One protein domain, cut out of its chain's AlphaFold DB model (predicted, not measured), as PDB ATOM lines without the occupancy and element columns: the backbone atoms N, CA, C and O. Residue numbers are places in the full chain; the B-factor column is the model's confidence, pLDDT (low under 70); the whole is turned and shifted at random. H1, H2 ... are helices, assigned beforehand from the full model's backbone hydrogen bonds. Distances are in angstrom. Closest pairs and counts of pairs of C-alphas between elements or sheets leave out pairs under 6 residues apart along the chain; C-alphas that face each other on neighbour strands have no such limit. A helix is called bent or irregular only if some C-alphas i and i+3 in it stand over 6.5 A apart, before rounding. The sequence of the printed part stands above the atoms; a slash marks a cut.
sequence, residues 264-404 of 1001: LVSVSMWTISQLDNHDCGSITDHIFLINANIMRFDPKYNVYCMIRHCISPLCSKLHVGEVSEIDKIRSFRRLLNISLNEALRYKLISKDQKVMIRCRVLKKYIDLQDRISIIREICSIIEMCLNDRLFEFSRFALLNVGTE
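Overview. This is residues 264 to 404 of the 1001 residues of an uncharacterized protein of Smittium mucronatum (UniProt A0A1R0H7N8). Two long helices side by side, H3 and H5, form the core; H2 and H4 pack on H3, H1 and H6 on H5. A long loop, residues 296 to 324, makes one end of the longest axis. The printed part has 141 residues, 83 of them in six named helices in order H1 to H6, with no named strand; its class is all helix, and it is compact, with a radius of gyration of the C-alphas of 15.9 A and spans of 50 by 33 by 23 A.

Along the chain. H1, residues 264 to 268, begins at C-alpha 264 (179.874, 147.341, 223.529). H2 is 283 to 295, 18.5 A; H3 325 to 345, 30.4 A; H4 351 to 364, 20.5 A; H5 368 to 384, 24.5 A. H6, 388 to 400, 19.3 A, ends at C-alpha 400 (173.069, 154.631, 206.761) and is irregular: C-alphas 389 and 392 are 7.7 A apart.

Arrangement. H1 touches H5, closest C-alphas Ser 268 and Arg 376, 4.2 A. H2 and H3 form a hairpin, closest C-alphas Met 295 and Lys 328, 4.1 A. H3 and H5 touch, the same way at a shallow tilt of 6 degrees, closest C-alphas Ala 343 and Ile 382, 6.0 A. H3 and H4 form a hairpin, closest C-alphas Leu 340 and Lys 354, 6.3 A; so do H5 and H6, Ile 381 and Ser 394, 5.4 A. Every O i to N i+4 pair is within hydrogen-bond range in H1, H2 and H3; H4 has 9 of 10, H5 12 of 13, H6 7 of 9.

Size, cuts and confidence. The printed part has no cut. Links H1 to H2 and H2 to H3 are long. pLDDT is under 70 at residues 272 to 280 and 299 to 322.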
ATOM      1  N   LEU A 264     179.796 147.323 224.994       89.44
ATOM      2  CA  LEU A 264     179.874 147.341 223.529       89.44
ATOM      3  C   LEU A 264     180.957 146.402 222.982       89.44
ATOM      4  O   LEU A 264     180.670 145.708 222.018       89.44
ATOM      5  N   VAL A 265     182.115 146.297 223.648       86.31
ATOM      6  CA  VAL A 265     183.235 145.421 223.250       86.31
ATOM      7  C   VAL A 265     182.842 143.941 223.285       86.31
ATOM      8  O   VAL A 265     183.090 143.197 222.339       86.31
ATOM      9  N   SER A 266     182.179 143.492 224.356       85.25
ATOM     10  CA  SER A 266     181.707 142.100 224.454       85.25
ATOM     11  C   SER A 266     180.584 141.785 223.459       85.25
ATOM     12  O   SER A 266     180.347 140.615 223.171       85.25
ATOM     13  N   VAL A 267     179.887 142.802 222.936       86.75
ATOM     14  CA  VAL A 267     178.802 142.643 221.955       86.75
ATOM     15  C   VAL A 267     179.289 142.774 220.509       86.75
ATOM     16  O   VAL A 267     178.812 142.041 219.647       86.75
ATOM     17  N   SER A 268     180.254 143.651 220.226       85.69
ATOM     18  CA  SER A 268     180.895 143.770 218.911       85.69
ATOM     19  C   SER A 268     181.673 142.491 218.569       85.69
ATOM     20  O   SER A 268     181.575 141.998 217.445       85.69
ATOM     21  N   MET A 269     182.310 141.872 219.571       81.88
ATOM     22  CA  MET A 269     183.007 140.579 219.470       81.88
ATOM     23  C   MET A 269     182.142 139.330 219.706       81.88
ATOM     24  O   MET A 269     182.658 138.214 219.711       81.88
ATOM     25  N   TRP A 270     180.832 139.470 219.911       83.06
ATOM     26  CA  TRP A 270     179.982 138.344 220.299       83.06
ATOM     27  C   TRP A 270     179.875 137.259 219.207       83.06
ATOM     28  O   TRP A 270     179.329 137.487 218.121       83.06
ATOM     29  N   THR A 271     180.317 136.035 219.515       71.06
ATOM     30  CA  THR A 271     180.107 134.844 218.674       71.06
ATOM     31  C   THR A 271     179.050 133.897 219.254       71.06
ATOM     32  O   THR A 271     178.704 133.931 220.437       71.06
ATOM     33  N   ILE A 272     178.523 133.023 218.394       56.34
ATOM     34  CA  ILE A 272     177.450 132.072 218.712       56.34
ATOM     35  C   ILE A 272     177.834 131.137 219.880       56.34
ATOM     36  O   ILE A 272     176.978 130.792 220.693       56.34
ATOM     37  N   SER A 273     179.102 130.763 220.031       56.00
ATOM     38  CA  SER A 273     179.553 129.795 221.043       56.00
ATOM     39  C   SER A 273     180.177 130.400 222.311       56.00
ATOM     40  O   SER A 273     180.503 129.638 223.212       56.00
ATOM     41  N   GLN A 274     180.364 131.726 222.416       61.44
ATOM     42  CA  GLN A 274     181.310 132.312 223.394       61.44
ATOM     43  C   GLN A 274     180.731 133.388 224.342       61.44
ATOM     44  O   GLN A 274     181.490 134.180 224.895       61.44
ATOM     45  N   LEU A 275     179.412 133.455 224.570       56.16
ATOM     46  CA  LEU A 275     178.813 134.473 225.468       56.16
ATOM     47  C   LEU A 275     178.850 134.098 226.974       56.16
ATOM     48  O   LEU A 275     178.078 134.634 227.771       56.16
ATOM     49  N   ASP A 276     179.729 133.173 227.371       49.41
ATOM     50  CA  ASP A 276     179.729 132.569 228.707       49.41
ATOM     51  C   ASP A 276     180.573 133.323 229.753       49.41
ATOM     52  O   ASP A 276     181.750 133.640 229.570       49.41
ATOM     53  N   ASN A 277     179.971 133.487 230.936       52.41
ATOM     54  CA  ASN A 277     180.632 133.801 232.207       52.41
ATOM     55  C   ASN A 277     181.432 135.121 232.255       52.41
ATOM     56  O   ASN A 277     182.614 135.144 232.603       52.41
ATOM     57  N   HIS A 278     180.758 136.246 231.993       57.88
ATOM     58  CA  HIS A 278     181.151 137.556 232.530       57.88
ATOM     59  C   HIS A 278     180.491 137.801 233.900       57.88
ATOM     60  O   HIS A 278     179.459 138.465 233.996       57.88
ATOM     61  N   ASP A 279     181.115 137.323 234.979       58.28
ATOM     62  CA  ASP A 279     180.603 137.426 236.361       58.28
ATOM     63  C   ASP A 279     180.366 138.862 236.874       58.28
ATOM     64  O   ASP A 279     179.636 139.066 237.849       58.28
ATOM     65  N   CYS A 280     180.936 139.855 236.181       60.41
ATOM     66  CA  CYS A 280     180.827 141.291 236.457       60.41
ATOM     67  C   CYS A 280     180.019 142.078 235.399       60.41
ATOM     68  O   CYS A 280     180.138 143.302 235.338       60.41
ATOM     69  N   GLY A 281     179.228 141.412 234.547       73.75
ATOM     70  CA  GLY A 281     178.405 142.080 233.530       73.75
ATOM     71  C   GLY A 281     177.382 143.066 234.117       73.75
ATOM     72  O   GLY A 281     176.836 142.853 235.203       73.75
ATOM     73  N   SER A 282     177.074 144.140 233.386       85.25
ATOM     74  CA  SER A 282     175.985 145.057 233.740       85.25
ATOM     75  C   SER A 282     174.628 144.355 233.668       85.25
ATOM     76  O   SER A 282     174.472 143.320 233.011       85.25
ATOM     77  N   ILE A 283     173.593 144.936 234.280       85.38
ATOM     78  CA  ILE A 283     172.236 144.392 234.133       85.38
ATOM     79  C   ILE A 283     171.743 144.428 232.674       85.38
ATOM     80  O   ILE A 283     170.956 143.577 232.262       85.38
ATOM     81  N   THR A 284     172.250 145.369 231.871       86.94
ATOM     82  CA  THR A 284     171.945 145.475 230.439       86.94
ATOM     83  C   THR A 284     172.610 144.352 229.639       86.94
ATOM     84  O   THR A 284     171.966 143.806 228.747       86.94
ATOM     85  N   ASP A 285     173.825 143.928 230.003       84.56
ATOM     86  CA  ASP A 285     174.516 142.785 229.376       84.56
ATOM     87  C   ASP A 285     173.772 141.470 229.639       84.56
ATOM     88  O   ASP A 285     173.568 140.670 228.731       84.56
ATOM     89  N   HIS A 286     173.279 141.275 230.865       79.62
ATOM     90  CA  HIS A 286     172.467 140.106 231.214       79.62
ATOM     91  C   HIS A 286     171.145 140.063 230.422       79.62
ATOM     92  O   HIS A 286     170.713 138.998 229.983       79.62
ATOM     93  N   ILE A 287     170.501 141.214 230.198       83.00
ATOM     94  CA  ILE A 287     169.266 141.314 229.398       83.00
ATOM     95  C   ILE A 287     169.546 141.148 227.898       83.00
ATOM     96  O   ILE A 287     168.721 140.568 227.184       83.00
ATOM     97  N   PHE A 288     170.707 141.607 227.425       87.12
ATOM     98  CA  PHE A 288     171.193 141.320 226.080       87.12
ATOM     99  C   PHE A 288     171.378 139.805 225.902       87.12
ATOM    100  O   PHE A 288     170.738 139.231 225.028       87.12
ATOM    101  N   LEU A 289     172.127 139.137 226.788       82.81
ATOM    102  CA  LEU A 289     172.346 137.682 226.777       82.81
ATOM    103  C   LEU A 289     171.030 136.877 226.763       82.81
ATOM    104  O   LEU A 289     170.894 135.945 225.972       82.81
ATOM    105  N   ILE A 290     170.022 137.265 227.555       79.62
ATOM    106  CA  ILE A 290     168.689 136.628 227.517       79.62
ATOM    107  C   ILE A 290     168.073 136.709 226.113       79.62
ATOM    108  O   ILE A 290     167.657 135.693 225.558       79.62
ATOM    109  N   ASN A 291     168.009 137.904 225.518       84.62
ATOM    110  CA  ASN A 291     167.389 138.082 224.203       84.62
ATOM    111  C   ASN A 291     168.244 137.479 223.068       84.62
ATOM    112  O   ASN A 291     167.692 136.999 222.081       84.62
ATOM    113  N   ALA A 292     169.569 137.440 223.227       84.81
ATOM    114  CA  ALA A 292     170.519 136.809 222.316       84.81
ATOM    115  C   ALA A 292     170.329 135.286 222.260       84.81
ATOM    116  O   ALA A 292     170.267 134.714 221.172       84.81
ATOM    117  N   ASN A 293     170.154 134.645 223.418       79.88
ATOM    118  CA  ASN A 293     169.884 133.211 223.509       79.88
ATOM    119  C   ASN A 293     168.496 132.851 222.959       79.88
ATOM    120  O   ASN A 293     168.369 131.858 222.249       79.88
ATOM    121  N   ILE A 294     167.467 133.675 223.207       82.00
ATOM    122  CA  ILE A 294     166.129 133.464 222.621       82.00
ATOM    123  C   ILE A 294     166.174 133.616 221.092       82.00
ATOM    124  O   ILE A 294     165.629 132.771 220.389       82.00
ATOM    125  N   MET A 295     166.845 134.649 220.564       86.62
ATOM    126  CA  MET A 295     166.975 134.877 219.116       86.62
ATOM    127  C   MET A 295     167.660 133.709 218.390       86.62
ATOM    128  O   MET A 295     167.303 133.401 217.257       86.62
ATOM    129  N   ARG A 296     168.630 133.066 219.048       81.75
ATOM    130  CA  ARG A 296     169.464 131.992 218.493       81.75
ATOM    131  C   ARG A 296     168.992 130.569 218.785       81.75
ATOM    132  O   ARG A 296     169.703 129.635 218.427       81.75
ATOM    133  N   PHE A 297     167.856 130.376 219.454       78.81
ATOM    134  CA  PHE A 297     167.390 129.027 219.771       78.81
ATOM    135  C   PHE A 297     167.186 128.194 218.497       78.81
ATOM    136  O   PHE A 297     166.358 128.538 217.652       78.81
ATOM    137  N   ASP A 298     167.889 127.073 218.386       70.50
ATOM    138  CA  ASP A 298     167.623 126.048 217.380       70.50
ATOM    139  C   ASP A 298     167.301 124.733 218.106       70.50
ATOM    140  O   ASP A 298     168.150 124.255 218.864       70.50
ATOM    141  N   PRO A 299     166.108 124.136 217.914       66.56
ATOM    142  CA  PRO A 299     165.764 122.866 218.547       66.56
ATOM    143  C   PRO A 299     166.679 121.700 218.132       66.56
ATOM    144  O   PRO A 299     166.766 120.732 218.883       66.56
ATOM    145  N   LYS A 300     167.379 121.775 216.988       62.66
ATOM    146  CA  LYS A 300     168.273 120.713 216.490       62.66
ATOM    147  C   LYS A 300     169.592 120.603 217.264       62.66
ATOM    148  O   LYS A 300     170.115 119.506 217.413       62.66
ATOM    149  N   TYR A 301     170.131 121.726 217.748       54.00
ATOM    150  CA  TYR A 301     171.523 121.828 218.232       54.00
ATOM    151  C   TYR A 301     171.636 122.229 219.714       54.00
ATOM    152  O   TYR A 301     172.678 122.701 220.177       54.00
ATOM    153  N   ASN A 302     170.550 122.108 220.480       55.59
ATOM    154  CA  ASN A 302     170.436 122.750 221.787       55.59
ATOM    155  C   ASN A 302     171.082 121.946 222.935       55.59
ATOM    156  O   ASN A 302     170.401 121.238 223.671       55.59
ATOM    157  N   VAL A 303     172.388 122.143 223.155       50.44
ATOM    158  CA  VAL A 303     173.161 121.589 224.298       50.44
ATOM    159  C   VAL A 303     172.684 122.127 225.668       50.44
ATOM    160  O   VAL A 303     173.031 121.600 226.725       50.44
ATOM    161  N   TYR A 304     171.875 123.190 225.682       53.25
ATOM    162  CA  TYR A 304     171.456 123.877 226.902       53.25
ATOM    163  C   TYR A 304     170.472 123.070 227.759       53.25
ATOM    164  O   TYR A 304     169.625 122.332 227.266       53.25
ATOM    165  N   CYS A 305     170.586 123.282 229.074       50.66
ATOM    166  CA  CYS A 305     169.906 122.583 230.163       50.66
ATOM    167  C   CYS A 305     168.531 121.963 229.819       50.66
ATOM    168  O   CYS A 305     167.536 122.667 229.667       50.66
ATOM    169  N   MET A 306     168.457 120.628 229.828       50.44
ATOM    170  CA  MET A 306     167.212 119.851 229.677       50.44
ATOM    171  C   MET A 306     166.381 119.760 230.976       50.44
ATOM    172  O   MET A 306     165.244 119.290 230.972       50.44
ATOM    173  N   ILE A 307     166.926 120.201 232.117       50.41
ATOM    174  CA  ILE A 307     166.315 120.019 233.444       50.41
ATOM    175  C   ILE A 307     165.085 120.928 233.585       50.41
ATOM    176  O   ILE A 307     165.240 122.131 233.782       50.41
ATOM    177  N   ARG A 308     163.870 120.350 233.576       46.53
ATOM    178  CA  ARG A 308     162.551 121.033 233.687       46.53
ATOM    179  C   ARG A 308     162.422 122.122 234.772       46.53
ATOM    180  O   ARG A 308     161.497 122.930 234.713       46.53
ATOM    181  N   HIS A 309     163.317 122.140 235.756       51.06
ATOM    182  CA  HIS A 309     163.306 123.038 236.911       51.06
ATOM    183  C   HIS A 309     164.572 123.910 237.029       51.06
ATOM    184  O   HIS A 309     164.921 124.325 238.133       51.06
ATOM    185  N   CYS A 310     165.275 124.204 235.924       52.91
ATOM    186  CA  CYS A 310     166.439 125.093 235.974       52.91
ATOM    187  C   CYS A 310     166.071 126.481 236.529       52.91
ATOM    188  O   CYS A 310     165.167 127.162 236.037       52.91
ATOM    189  N   ILE A 311     166.810 126.904 237.556       44.03
ATOM    190  CA  ILE A 311     166.598 128.168 238.278       44.03
ATOM    191  C   ILE A 311     167.198 129.360 237.506       44.03
ATOM    192  O   ILE A 311     166.793 130.503 237.720       44.03
ATOM    193  N   SER A 312     168.134 129.112 236.579       50.16
ATOM    194  CA  SER A 312     168.785 130.166 235.796       50.16
ATOM    195  C   SER A 312     167.770 130.923 234.929       50.16
ATOM    196  O   SER A 312     167.155 130.309 234.049       50.16
ATOM    197  N   PRO A 313     167.614 132.257 235.086       46.88
ATOM    198  CA  PRO A 313     166.700 133.031 234.251       46.88
ATOM    199  C   PRO A 313     167.076 132.941 232.765       46.88
ATOM    200  O   PRO A 313     166.175 132.947 231.927       46.88
ATOM    201  N   LEU A 314     168.371 132.754 232.460       50.38
ATOM    202  CA  LEU A 314     168.927 132.595 231.112       50.38
ATOM    203  C   LEU A 314     168.432 131.320 230.402       50.38
ATOM    204  O   LEU A 314     168.265 131.328 229.187       50.38
ATOM    205  N   CYS A 315     168.161 130.241 231.145       58.38
ATOM    206  CA  CYS A 315     167.605 128.993 230.602       58.38
ATOM    207  C   CYS A 315     166.067 129.010 230.537       58.38
ATOM    208  O   CYS A 315     165.444 128.181 229.876       58.38
ATOM    209  N   SER A 316     165.417 129.930 231.253       46.00
ATOM    210  CA  SER A 316     164.060 129.709 231.771       46.00
ATOM    211  C   SER A 316     162.890 129.929 230.786       46.00
ATOM    212  O   SER A 316     161.737 130.050 231.222       46.00
ATOM    213  N   LYS A 317     163.158 129.907 229.469       47.91
ATOM    214  CA  LYS A 317     162.155 129.719 228.394       47.91
ATOM    215  C   LYS A 317     162.457 128.517 227.465       47.91
ATOM    216  O   LYS A 317     161.843 128.426 226.414       47.91
ATOM    217  N   LEU A 318     163.354 127.598 227.858       49.28
ATOM    218  CA  LEU A 318     163.701 126.371 227.105       49.28
ATOM    219  C   LEU A 318     163.002 125.086 227.610       49.28
ATOM    220  O   LEU A 318     163.138 124.031 227.005       49.28
ATOM    221  N   HIS A 319     162.264 125.147 228.725       50.78
ATOM    222  CA  HIS A 319     161.669 123.964 229.384       50.78
ATOM    223  C   HIS A 319     160.203 123.683 229.015       50.78
ATOM    224  O   HIS A 319     159.553 122.839 229.632       50.78
ATOM    225  N   VAL A 320     159.682 124.405 228.027       52.50
ATOM    226  CA  VAL A 320     158.428 124.125 227.318       52.50
ATOM    227  C   VAL A 320     158.774 124.278 225.840       52.50
ATOM    228  O   VAL A 320     159.556 125.169 225.509       52.50
ATOM    229  N   GLY A 321     158.279 123.376 224.991       58.50
ATOM    230  CA  GLY A 321     158.730 123.258 223.603       58.50
ATOM    231  C   GLY A 321     158.605 124.551 222.791       58.50
ATOM    232  O   GLY A 321     157.684 125.332 223.003       58.50
ATOM    233  N   GLU A 322     159.537 124.708 221.848       67.69
ATOM    234  CA  GLU A 322     159.518 125.672 220.739       67.69
ATOM    235  C   GLU A 322     159.526 127.170 221.113       67.69
ATOM    236  O   GLU A 322     158.508 127.814 221.367       67.69
ATOM    237  N   VAL A 323     160.709 127.792 221.007       75.50
ATOM    238  CA  VAL A 323     160.793 129.248 220.819       75.50
ATOM    239  C   VAL A 323     160.397 129.568 219.377       75.50
ATOM    240  O   VAL A 323     161.160 129.312 218.445       75.50
ATOM    241  N   SER A 324     159.208 130.144 219.205       82.75
ATOM    242  CA  SER A 324     158.672 130.541 217.897       82.75
ATOM    243  C   SER A 324     159.585 131.518 217.133       82.75
ATOM    244  O   SER A 324     160.286 132.336 217.732       82.75
ATOM    245  N   GLU A 325     159.519 131.530 215.798       85.25
ATOM    246  CA  GLU A 325     160.234 132.543 214.998       85.25
ATOM    247  C   GLU A 325     159.754 133.971 215.325       85.25
ATOM    248  O   GLU A 325     160.539 134.917 215.386       85.25
ATOM    249  N   ILE A 326     158.480 134.115 215.695       86.06
ATOM    250  CA  ILE A 326     157.916 135.359 216.228       86.06
ATOM    251  C   ILE A 326     158.644 135.788 217.519       86.06
ATOM    252  O   ILE A 326     158.954 136.970 217.687       86.06
ATOM    253  N   ASP A 327     158.960 134.857 218.428       83.25
ATOM    254  CA  ASP A 327     159.770 135.134 219.621       83.25
ATOM    255  C   ASP A 327     161.204 135.560 219.273       83.25
ATOM    256  O   ASP A 327     161.738 136.476 219.912       83.25
ATOM    257  N   LYS A 328     161.816 134.950 218.252       87.69
ATOM    258  CA  LYS A 328     163.162 135.303 217.776       87.69
ATOM    259  C   LYS A 328     163.203 136.706 217.173       87.69
ATOM    260  O   LYS A 328     164.013 137.522 217.612       87.69
ATOM    261  N   ILE A 329     162.281 137.036 216.266       88.50
ATOM    262  CA  ILE A 329     162.138 138.369 215.645       88.50
ATOM    263  C   ILE A 329     161.899 139.453 216.708       88.50
ATOM    264  O   ILE A 329     162.511 140.525 216.684       88.50
ATOM    265  N   ARG A 330     161.035 139.184 217.696       87.81
ATOM    266  CA  ARG A 330     160.798 140.103 218.823       87.81
ATOM    267  C   ARG A 330     162.035 140.270 219.712       87.81
ATOM    268  O   ARG A 330     162.258 141.364 220.229       87.81
ATOM    269  N   SER A 331     162.849 139.228 219.874       88.81
ATOM    270  CA  SER A 331     164.096 139.286 220.647       88.81
ATOM    271  C   SER A 331     165.190 140.053 219.897       88.81
ATOM    272  O   SER A 331     165.799 140.947 220.481       88.81
ATOM    273  N   PHE A 332     165.336 139.845 218.584       93.75
ATOM    274  CA  PHE A 332     166.154 140.683 217.698       93.75
ATOM    275  C   PHE A 332     165.772 142.169 217.809       93.75
ATOM    276  O   PHE A 332     166.622 143.022 218.076       93.75
ATOM    277  N   ARG A 333     164.470 142.483 217.739       93.75
ATOM    278  CA  ARG A 333     163.941 143.843 217.949       93.75
ATOM    279  C   ARG A 333     164.333 144.443 219.305       93.75
ATOM    280  O   ARG A 333     164.492 145.662 219.378       93.75
ATOM    281  N   ARG A 334     164.507 143.638 220.360       91.31
ATOM    282  CA  ARG A 334     164.981 144.100 221.678       91.31
ATOM    283  C   ARG A 334     166.489 144.311 221.719       91.31
ATOM    284  O   ARG A 334     166.903 145.360 222.197       91.31
ATOM    285  N   LEU A 335     167.297 143.402 221.168       93.44
ATOM    286  CA  LEU A 335     168.753 143.585 221.032       93.44
ATOM    287  C   LEU A 335     169.073 144.880 220.271       93.44
ATOM    288  O   LEU A 335     169.879 145.698 220.716       93.44
ATOM    289  N   LEU A 336     168.348 145.122 219.179       96.00
ATOM    290  CA  LEU A 336     168.418 146.349 218.391       96.00
ATOM    291  C   LEU A 336     167.970 147.582 219.196       96.00
ATOM    292  O   LEU A 336     168.599 148.635 219.133       96.00
ATOM    293  N   ASN A 337     166.908 147.460 220.000       95.25
ATOM    294  CA  ASN A 337     166.425 148.540 220.863       95.25
ATOM    295  C   ASN A 337     167.407 148.885 222.001       95.25
ATOM    296  O   ASN A 337     167.539 150.061 222.336       95.25
ATOM    297  N   ILE A 338     168.103 147.884 222.557       94.25
ATOM    298  CA  ILE A 338     169.171 148.022 223.561       94.25
ATOM    299  C   ILE A 338     170.392 148.709 222.936       94.25
ATOM    300  O   ILE A 338     170.840 149.734 223.446       94.25
ATOM    301  N   SER A 339     170.864 148.219 221.790       96.12
ATOM    302  CA  SER A 339     172.027 148.774 221.079       96.12
ATOM    303  C   SER A 339     171.794 150.243 220.695       96.12
ATOM    304  O   SER A 339     172.577 151.126 221.040       96.12
ATOM    305  N   LEU A 340     170.639 150.555 220.094       96.75
ATOM    306  CA  LEU A 340     170.269 151.934 219.750       96.75
ATOM    307  C   LEU A 340     169.939 152.810 220.979       96.75
ATOM    308  O   LEU A 340     169.909 154.035 220.859       96.75
ATOM    309  N   ASN A 341     169.711 152.232 222.166       95.12
ATOM    310  CA  ASN A 341     169.629 153.000 223.416       95.12
ATOM    311  C   ASN A 341     171.011 153.472 223.897       95.12
ATOM    312  O   ASN A 341     171.080 154.539 224.506       95.12
ATOM    313  N   GLU A 342     172.103 152.759 223.601       95.31
ATOM    314  CA  GLU A 342     173.454 153.296 223.823       95.31
ATOM    315  C   GLU A 342     173.761 154.432 222.840       95.31
ATOM    316  O   GLU A 342     174.192 155.499 223.271       95.31
ATOM    317  N   ALA A 343     173.420 154.284 221.554       96.81
ATOM    318  CA  ALA A 343     173.563 155.363 220.569       96.81
ATOM    319  C   ALA A 343     172.839 156.664 220.981       96.81
ATOM    320  O   ALA A 343     173.385 157.757 220.817       96.81
ATOM    321  N   LEU A 344     171.641 156.559 221.577       96.25
ATOM    322  CA  LEU A 344     170.928 157.702 222.168       96.25
ATOM    323  C   LEU A 344     171.688 158.338 223.346       96.25
ATOM    324  O   LEU A 344     171.680 159.559 223.488       96.25
ATOM    325  N   ARG A 345     172.335 157.541 224.207       94.75
ATOM    326  CA  ARG A 345     173.089 158.042 225.374       94.75
ATOM    327  C   ARG A 345     174.379 158.750 224.968       94.75
ATOM    328  O   ARG A 345     174.703 159.774 225.562       94.75
ATOM    329  N   TYR A 346     175.061 158.245 223.942       95.88
ATOM    330  CA  TYR A 346     176.199 158.916 223.302       95.88
ATOM    331  C   TYR A 346     175.776 160.064 222.363       95.88
ATOM    332  O   TYR A 346     176.632 160.721 221.786       95.88
ATOM    333  N   LYS A 347     174.469 160.356 222.243       97.06
ATOM    334  CA  LYS A 347     173.889 161.428 221.406       97.06
ATOM    335  C   LYS A 347     174.174 161.312 219.898       97.06
ATOM    336  O   LYS A 347     173.993 162.291 219.179       97.06
ATOM    337  N   LEU A 348     174.558 160.133 219.403       96.44
ATOM    338  CA  LEU A 348     174.787 159.898 217.969       96.44
ATOM    339  C   LEU A 348     173.522 160.150 217.134       96.44
ATOM    340  O   LEU A 348     173.597 160.673 216.026       96.44
ATOM    341  N   ILE A 349     172.356 159.775 217.663       97.94
ATOM    342  CA  ILE A 349     171.072 159.803 216.949       97.94
ATOM    343  C   ILE A 349     169.966 160.453 217.788       97.94
ATOM    344  O   ILE A 349     170.019 160.446 219.018       97.94
ATOM    345  N   SER A 350     168.933 160.980 217.126       98.00
ATOM    346  CA  SER A 350     167.665 161.365 217.762       98.00
ATOM    347  C   SER A 350     166.775 160.145 218.052       98.00
ATOM    348  O   SER A 350     167.017 159.030 217.572       98.00
ATOM    349  N   LYS A 351     165.690 160.350 218.814       97.12
ATOM    350  CA  LYS A 351     164.659 159.317 219.044       97.12
ATOM    351  C   LYS A 351     164.010 158.856 217.735       97.12
ATOM    352  O   LYS A 351     163.750 157.670 217.560       97.12
ATOM    353  N   ASP A 352     163.795 159.781 216.816       97.75
ATOM    354  CA  ASP A 352     163.119 159.570 215.533       97.75
ATOM    355  C   ASP A 352     164.054 158.846 214.562       97.75
ATOM    356  O   ASP A 352     163.665 157.870 213.924       97.75
ATOM    357  N   GLN A 353     165.337 159.223 214.557       97.94
ATOM    358  CA  GLN A 353     166.396 158.493 213.858       97.94
ATOM    359  C   GLN A 353     166.531 157.052 214.374       97.94
ATOM    360  O   GLN A 353     166.590 156.129 213.562       97.94
ATOM    361  N   LYS A 354     166.463 156.817 215.696       97.19
ATOM    362  CA  LYS A 354     166.371 155.456 216.264       97.19
ATOM    363  C   LYS A 354     165.163 154.686 215.717       97.19
ATOM    364  O   LYS A 354     165.297 153.499 215.418       97.19
ATOM    365  N   VAL A 355     163.992 155.316 215.589       96.56
ATOM    366  CA  VAL A 355     162.801 154.662 215.014       96.56
ATOM    367  C   VAL A 355     163.019 154.329 213.536       96.56
ATOM    368  O   VAL A 355     162.751 153.194 213.148       96.56
ATOM    369  N   MET A 356     163.564 155.253 212.737       97.25
ATOM    370  CA  MET A 356     163.858 155.025 211.315       97.25
ATOM    371  C   MET A 356     164.860 153.883 211.097       97.25
ATOM    372  O   MET A 356     164.556 152.954 210.351       97.25
ATOM    373  N   ILE A 357     166.007 153.897 211.792       97.25
ATOM    374  CA  ILE A 357     167.021 152.827 211.713       97.25
ATOM    375  C   ILE A 357     166.397 151.483 212.105       97.25
ATOM    376  O   ILE A 357     166.525 150.503 211.375       97.25
ATOM    377  N   ARG A 358     165.648 151.441 213.218       96.62
ATOM    378  CA  ARG A 358     164.971 150.222 213.685       96.62
ATOM    379  C   ARG A 358     163.988 149.675 212.647       96.62
ATOM    380  O   ARG A 358     163.968 148.471 212.419       96.62
ATOM    381  N   CYS A 359     163.182 150.530 212.019       95.94
ATOM    382  CA  CYS A 359     162.224 150.112 210.992       95.94
ATOM    383  C   CYS A 359     162.901 149.656 209.689       95.94
ATOM    384  O   CYS A 359     162.359 148.781 209.018       95.94
ATOM    385  N   ARG A 360     164.073 150.205 209.344       96.12
ATOM    386  CA  ARG A 360     164.875 149.770 208.189       96.12
ATOM    387  C   ARG A 360     165.511 148.398 208.440       96.12
ATOM    388  O   ARG A 360     165.281 147.465 207.681       96.12
ATOM    389  N   VAL A 361     166.229 148.255 209.557       96.25
ATOM    390  CA  VAL A 361     166.930 147.018 209.943       96.25
ATOM    391  C   VAL A 361     165.962 145.840 210.108       96.25
ATOM    392  O   VAL A 361     166.220 144.767 209.572       96.25
ATOM    393  N   LEU A 362     164.814 146.036 210.773       95.06
ATOM    394  CA  LEU A 362     163.825 144.964 210.981       95.06
ATOM    395  C   LEU A 362     163.155 144.456 209.697       95.06
ATOM    396  O   LEU A 362     162.592 143.367 209.724       95.06
ATOM    397  N   LYS A 363     163.173 145.230 208.605       94.44
ATOM    398  CA  LYS A 363     162.653 144.788 207.302       94.44
ATOM    399  C   LYS A 363     163.670 143.991 206.489       94.44
ATOM    400  O   LYS A 363     163.255 143.221 205.635       94.44
ATOM    401  N   LYS A 364     164.968 144.219 206.712       93.44
ATOM    402  CA  LYS A 364     166.028 143.742 205.815       93.44
ATOM    403  C   LYS A 364     166.771 142.504 206.324       93.44
ATOM    404  O   LYS A 364     167.025 141.593 205.548       93.44
ATOM    405  N   TYR A 365     167.101 142.449 207.613       93.75
ATOM    406  CA  TYR A 365     167.934 141.374 208.165       93.75
ATOM    407  C   TYR A 365     167.056 140.241 208.709       93.75
ATOM    408  O   TYR A 365     166.674 140.235 209.882       93.75
ATOM    409  N   ILE A 366     166.684 139.317 207.816       91.00
ATOM    410  CA  ILE A 366     165.760 138.211 208.114       91.00
ATOM    411  C   ILE A 366     166.498 136.986 208.670       91.00
ATOM    412  O   ILE A 366     165.994 136.401 209.625       91.00
ATOM    413  N   ASP A 367     167.670 136.620 208.147       91.19
ATOM    414  CA  ASP A 367     168.441 135.458 208.624       91.19
ATOM    415  C   ASP A 367     169.100 135.682 210.008       91.19
ATOM    416  O   ASP A 367     169.339 136.811 210.436       91.19
ATOM    417  N   LEU A 368     169.407 134.601 210.734       88.75
ATOM    418  CA  LEU A 368     170.049 134.645 212.044       88.75
ATOM    419  C   LEU A 368     171.481 135.211 212.019       88.75
ATOM    420  O   LEU A 368     171.822 135.983 212.917       88.75
ATOM    421  N   GLN A 369     172.311 134.865 211.031       88.56
ATOM    422  CA  GLN A 369     173.670 135.406 210.908       88.56
ATOM    423  C   GLN A 369     173.620 136.887 210.532       88.56
ATOM    424  O   GLN A 369     174.300 137.706 211.152       88.56
ATOM    425  N   ASP A 370     172.727 137.251 209.610       90.81
ATOM    426  CA  ASP A 370     172.429 138.641 209.249       90.81
ATOM    427  C   ASP A 370     171.995 139.471 210.477       90.81
ATOM    428  O   ASP A 370     172.543 140.549 210.735       90.81
ATOM    429  N   ARG A 371     171.081 138.937 211.307       92.75
ATOM    430  CA  ARG A 371     170.652 139.536 212.590       92.75
ATOM    431  C   ARG A 371     171.784 139.670 213.616       92.75
ATOM    432  O   ARG A 371     171.720 140.562 214.461       92.75
ATOM    433  N   ILE A 372     172.806 138.813 213.581       91.00
ATOM    434  CA  ILE A 372     173.979 138.911 214.467       91.00
ATOM    435  C   ILE A 372     174.968 139.951 213.921       91.00
ATOM    436  O   ILE A 372     175.348 140.865 214.656       91.00
ATOM    437  N   SER A 373     175.322 139.873 212.633       90.75
ATOM    438  CA  SER A 373     176.223 140.808 211.941       90.75
ATOM    439  C   SER A 373     175.774 142.263 212.109       90.75
ATOM    440  O   SER A 373     176.580 143.129 212.452       90.75
ATOM    441  N   ILE A 374     174.477 142.545 211.947       95.44
ATOM    442  CA  ILE A 374     173.930 143.903 212.081       95.44
ATOM    443  C   ILE A 374     173.974 144.441 213.522       95.44
ATOM    444  O   ILE A 374     174.187 145.635 213.729       95.44
ATOM    445  N   ILE A 375     173.838 143.579 214.539       96.00
ATOM    446  CA  ILE A 375     173.965 143.983 215.949       96.00
ATOM    447  C   ILE A 375     175.430 144.247 216.314       96.00
ATOM    448  O   ILE A 375     175.711 145.262 216.958       96.00
ATOM    449  N   ARG A 376     176.362 143.393 215.860       93.56
ATOM    450  CA  ARG A 376     177.805 143.626 216.029       93.56
ATOM    451  C   ARG A 376     178.240 144.932 215.369       93.56
ATOM    452  O   ARG A 376     178.938 145.722 215.999       93.56
ATOM    453  N   GLU A 377     177.812 145.182 214.129       94.44
ATOM    454  CA  GLU A 377     178.145 146.402 213.383       94.44
ATOM    455  C   GLU A 377     177.646 147.649 214.120       94.44
ATOM    456  O   GLU A 377     178.434 148.553 214.385       94.44
ATOM    457  N   ILE A 378     176.366 147.683 214.515       96.88
ATOM    458  CA  ILE A 378     175.797 148.813 215.266       96.88
ATOM    459  C   ILE A 378     176.587 149.056 216.556       96.88
ATOM    460  O   ILE A 378     176.906 150.203 216.861       96.88
ATOM    461  N   CYS A 379     176.951 148.005 217.298       95.81
ATOM    462  CA  CYS A 379     177.745 148.162 218.517       95.81
ATOM    463  C   CYS A 379     179.171 148.652 218.228       95.81
ATOM    464  O   CYS A 379     179.641 149.535 218.938       95.81
ATOM    465  N   SER A 380     179.805 148.178 217.152       94.25
ATOM    466  CA  SER A 380     181.135 148.625 216.702       94.25
ATOM    467  C   SER A 380     181.134 150.102 216.296       94.25
ATOM    468  O   SER A 380     182.020 150.853 216.693       94.25
ATOM    469  N   ILE A 381     180.102 150.557 215.574       95.81
ATOM    470  CA  ILE A 381     179.931 151.970 215.201       95.81
ATOM    471  C   ILE A 381     179.737 152.850 216.450       95.81
ATOM    472  O   ILE A 381     180.274 153.955 216.524       95.81
ATOM    473  N   ILE A 382     178.995 152.379 217.459       96.19
ATOM    474  CA  ILE A 382     178.847 153.115 218.726       96.19
ATOM    475  C   ILE A 382     180.165 153.091 219.524       96.19
ATOM    476  O   ILE A 382     180.509 154.083 220.159       96.19
ATOM    477  N   GLU A 383     180.939 152.007 219.469       93.06
ATOM    478  CA  GLU A 383     182.264 151.909 220.097       93.06
ATOM    479  C   GLU A 383     183.267 152.890 219.457       93.06
ATOM    480  O   GLU A 383     183.974 153.606 220.166       93.06
ATOM    481  N   MET A 384     183.252 153.023 218.126       92.00
ATOM    482  CA  MET A 384     184.057 153.995 217.372       92.00
ATOM    483  C   MET A 384     183.796 155.454 217.782       92.00
ATOM    484  O   MET A 384     184.727 156.262 217.755       92.00
ATOM    485  N   CYS A 385     182.579 155.808 218.222       94.12
ATOM    486  CA  CYS A 385     182.274 157.177 218.660       94.12
ATOM    487  C   CYS A 385     182.924 157.576 219.998       94.12
ATOM    488  O   CYS A 385     182.904 158.751 220.355       94.12
ATOM    489  N   LEU A 386     183.564 156.632 220.704       89.25
ATOM    490  CA  LEU A 386     184.459 156.914 221.836       89.25
ATOM    491  C   LEU A 386     185.783 157.580 221.395       89.25
ATOM    492  O   LEU A 386     186.640 157.893 222.225       89.25
ATOM    493  N   ASN A 387     185.973 157.783 220.089       89.12
ATOM    494  CA  ASN A 387     186.993 158.644 219.515       89.12
ATOM    495  C   ASN A 387     186.320 159.872 218.881       89.12
ATOM    496  O   ASN A 387     185.653 159.736 217.858       89.12
ATOM    497  N   ASP A 388     186.516 161.070 219.443       90.44
ATOM    498  CA  ASP A 388     185.788 162.284 219.025       90.44
ATOM    499  C   ASP A 388     185.977 162.612 217.531       90.44
ATOM    500  O   ASP A 388     185.030 162.995 216.846       90.44
ATOM    501  N   ARG A 389     187.178 162.351 216.989       89.44
ATOM    502  CA  ARG A 389     187.506 162.483 215.555       89.44
ATOM    503  C   ARG A 389     186.626 161.613 214.639       89.44
ATOM    504  O   ARG A 389     186.481 161.919 213.462       89.44
ATOM    505  N   LEU A 390     186.039 160.542 215.171       91.06
ATOM    506  CA  LEU A 390     185.156 159.623 214.454       91.06
ATOM    507  C   LEU A 390     183.680 159.819 214.818       91.06
ATOM    508  O   LEU A 390     182.856 159.025 214.370       91.06
ATOM    509  N   PHE A 391     183.311 160.834 215.608       93.88
ATOM    510  CA  PHE A 391     181.935 161.013 216.079       93.88
ATOM    511  C   PHE A 391     180.941 161.237 214.926       93.88
ATOM    512  O   PHE A 391     180.018 160.440 214.747       93.88
ATOM    513  N   GLU A 392     181.151 162.265 214.096       93.50
ATOM    514  CA  GLU A 392     180.258 162.564 212.961       93.50
ATOM    515  C   GLU A 392     180.318 161.485 211.870       93.50
ATOM    516  O   GLU A 392     179.303 161.174 211.246       93.50
ATOM    517  N   PHE A 393     181.467 160.826 211.697       92.38
ATOM    518  CA  PHE A 393     181.566 159.659 210.823       92.38
ATOM    519  C   PHE A 393     180.746 158.470 211.356       92.38
ATOM    520  O   PHE A 393     179.982 157.867 210.608       92.38
ATOM    521  N   SER A 394     180.842 158.149 212.649       95.00
ATOM    522  CA  SER A 394     180.082 157.056 213.282       95.00
ATOM    523  C   SER A 394     178.579 157.342 213.260       95.00
ATOM    524  O   SER A 394     177.759 156.453 213.049       95.00
ATOM    525  N   ARG A 395     178.205 158.615 213.401       96.31
ATOM    526  CA  ARG A 395     176.841 159.112 213.221       96.31
ATOM    527  C   ARG A 395     176.351 158.936 211.783       96.31
ATOM    528  O   ARG A 395     175.261 158.403 211.583       96.31
ATOM    529  N   PHE A 396     177.157 159.307 210.788       95.38
ATOM    530  CA  PHE A 396     176.861 159.066 209.375       95.38
ATOM    531  C   PHE A 396     176.732 157.566 209.065       95.38
ATOM    532  O   PHE A 396     175.749 157.162 208.444       95.38
ATOM    533  N   ALA A 397     177.656 156.734 209.552       94.81
ATOM    534  CA  ALA A 397     177.595 155.280 209.437       94.81
ATOM    535  C   ALA A 397     176.265 154.746 209.994       94.81
ATOM    536  O   ALA A 397     175.481 154.153 209.257       94.81
ATOM    537  N   LEU A 398     175.954 155.049 211.260       96.62
ATOM    538  CA  LEU A 398     174.763 154.558 211.958       96.62
ATOM    539  C   LEU A 398     173.442 154.993 211.298       96.62
ATOM    540  O   LEU A 398     172.472 154.237 211.303       96.62
ATOM    541  N   LEU A 399     173.395 156.182 210.691       96.56
ATOM    542  CA  LEU A 399     172.223 156.662 209.947       96.56
ATOM    543  C   LEU A 399     172.022 155.943 208.600       96.56
ATOM    544  O   LEU A 399     170.878 155.823 208.147       96.56
ATOM    545  N   ASN A 400     173.093 155.415 208.000       94.69
ATOM    546  CA  ASN A 400     173.069 154.631 206.761       94.69
ATOM    547  C   ASN A 400     173.054 153.104 206.991       94.69
ATOM    548  O   ASN A 400     172.878 152.351 206.041       94.69
ATOM    549  N   VAL A 401     173.148 152.616 208.235       94.62
ATOM    550  CA  VAL A 401     173.028 151.176 208.542       94.62
ATOM    551  C   VAL A 401     171.748 150.590 207.924       94.62
ATOM    552  O   VAL A 401     170.635 151.060 208.184       94.62
ATOM    553  N   GLY A 402     171.908 149.567 207.083       91.62
ATOM    554  CA  GLY A 402     170.819 148.890 206.380       91.62
ATOM    555  C   GLY A 402     170.208 149.635 205.188       91.62
ATOM    556  O   GLY A 402     169.179 149.182 204.692       91.62
ATOM    557  N   THR A 403     170.764 150.760 204.718       93.94
ATOM    558  CA  THR A 403     170.429 151.260 203.369       93.94
ATOM    559  C   THR A 403     171.105 150.386 202.320       93.94
ATOM    560  O   THR A 403     172.250 149.988 202.514       93.94
ATOM    561  N   GLU A 404     170.451 150.130 201.188       92.12
ATOM    562  CA  GLU A 404     171.182 149.719 199.983       92.12
ATOM    563  C   GLU A 404     172.195 150.797 199.599       92.12
ATOM    564  O   GLU A 404     171.863 151.988 199.581       92.12
TER     565      GLU A 404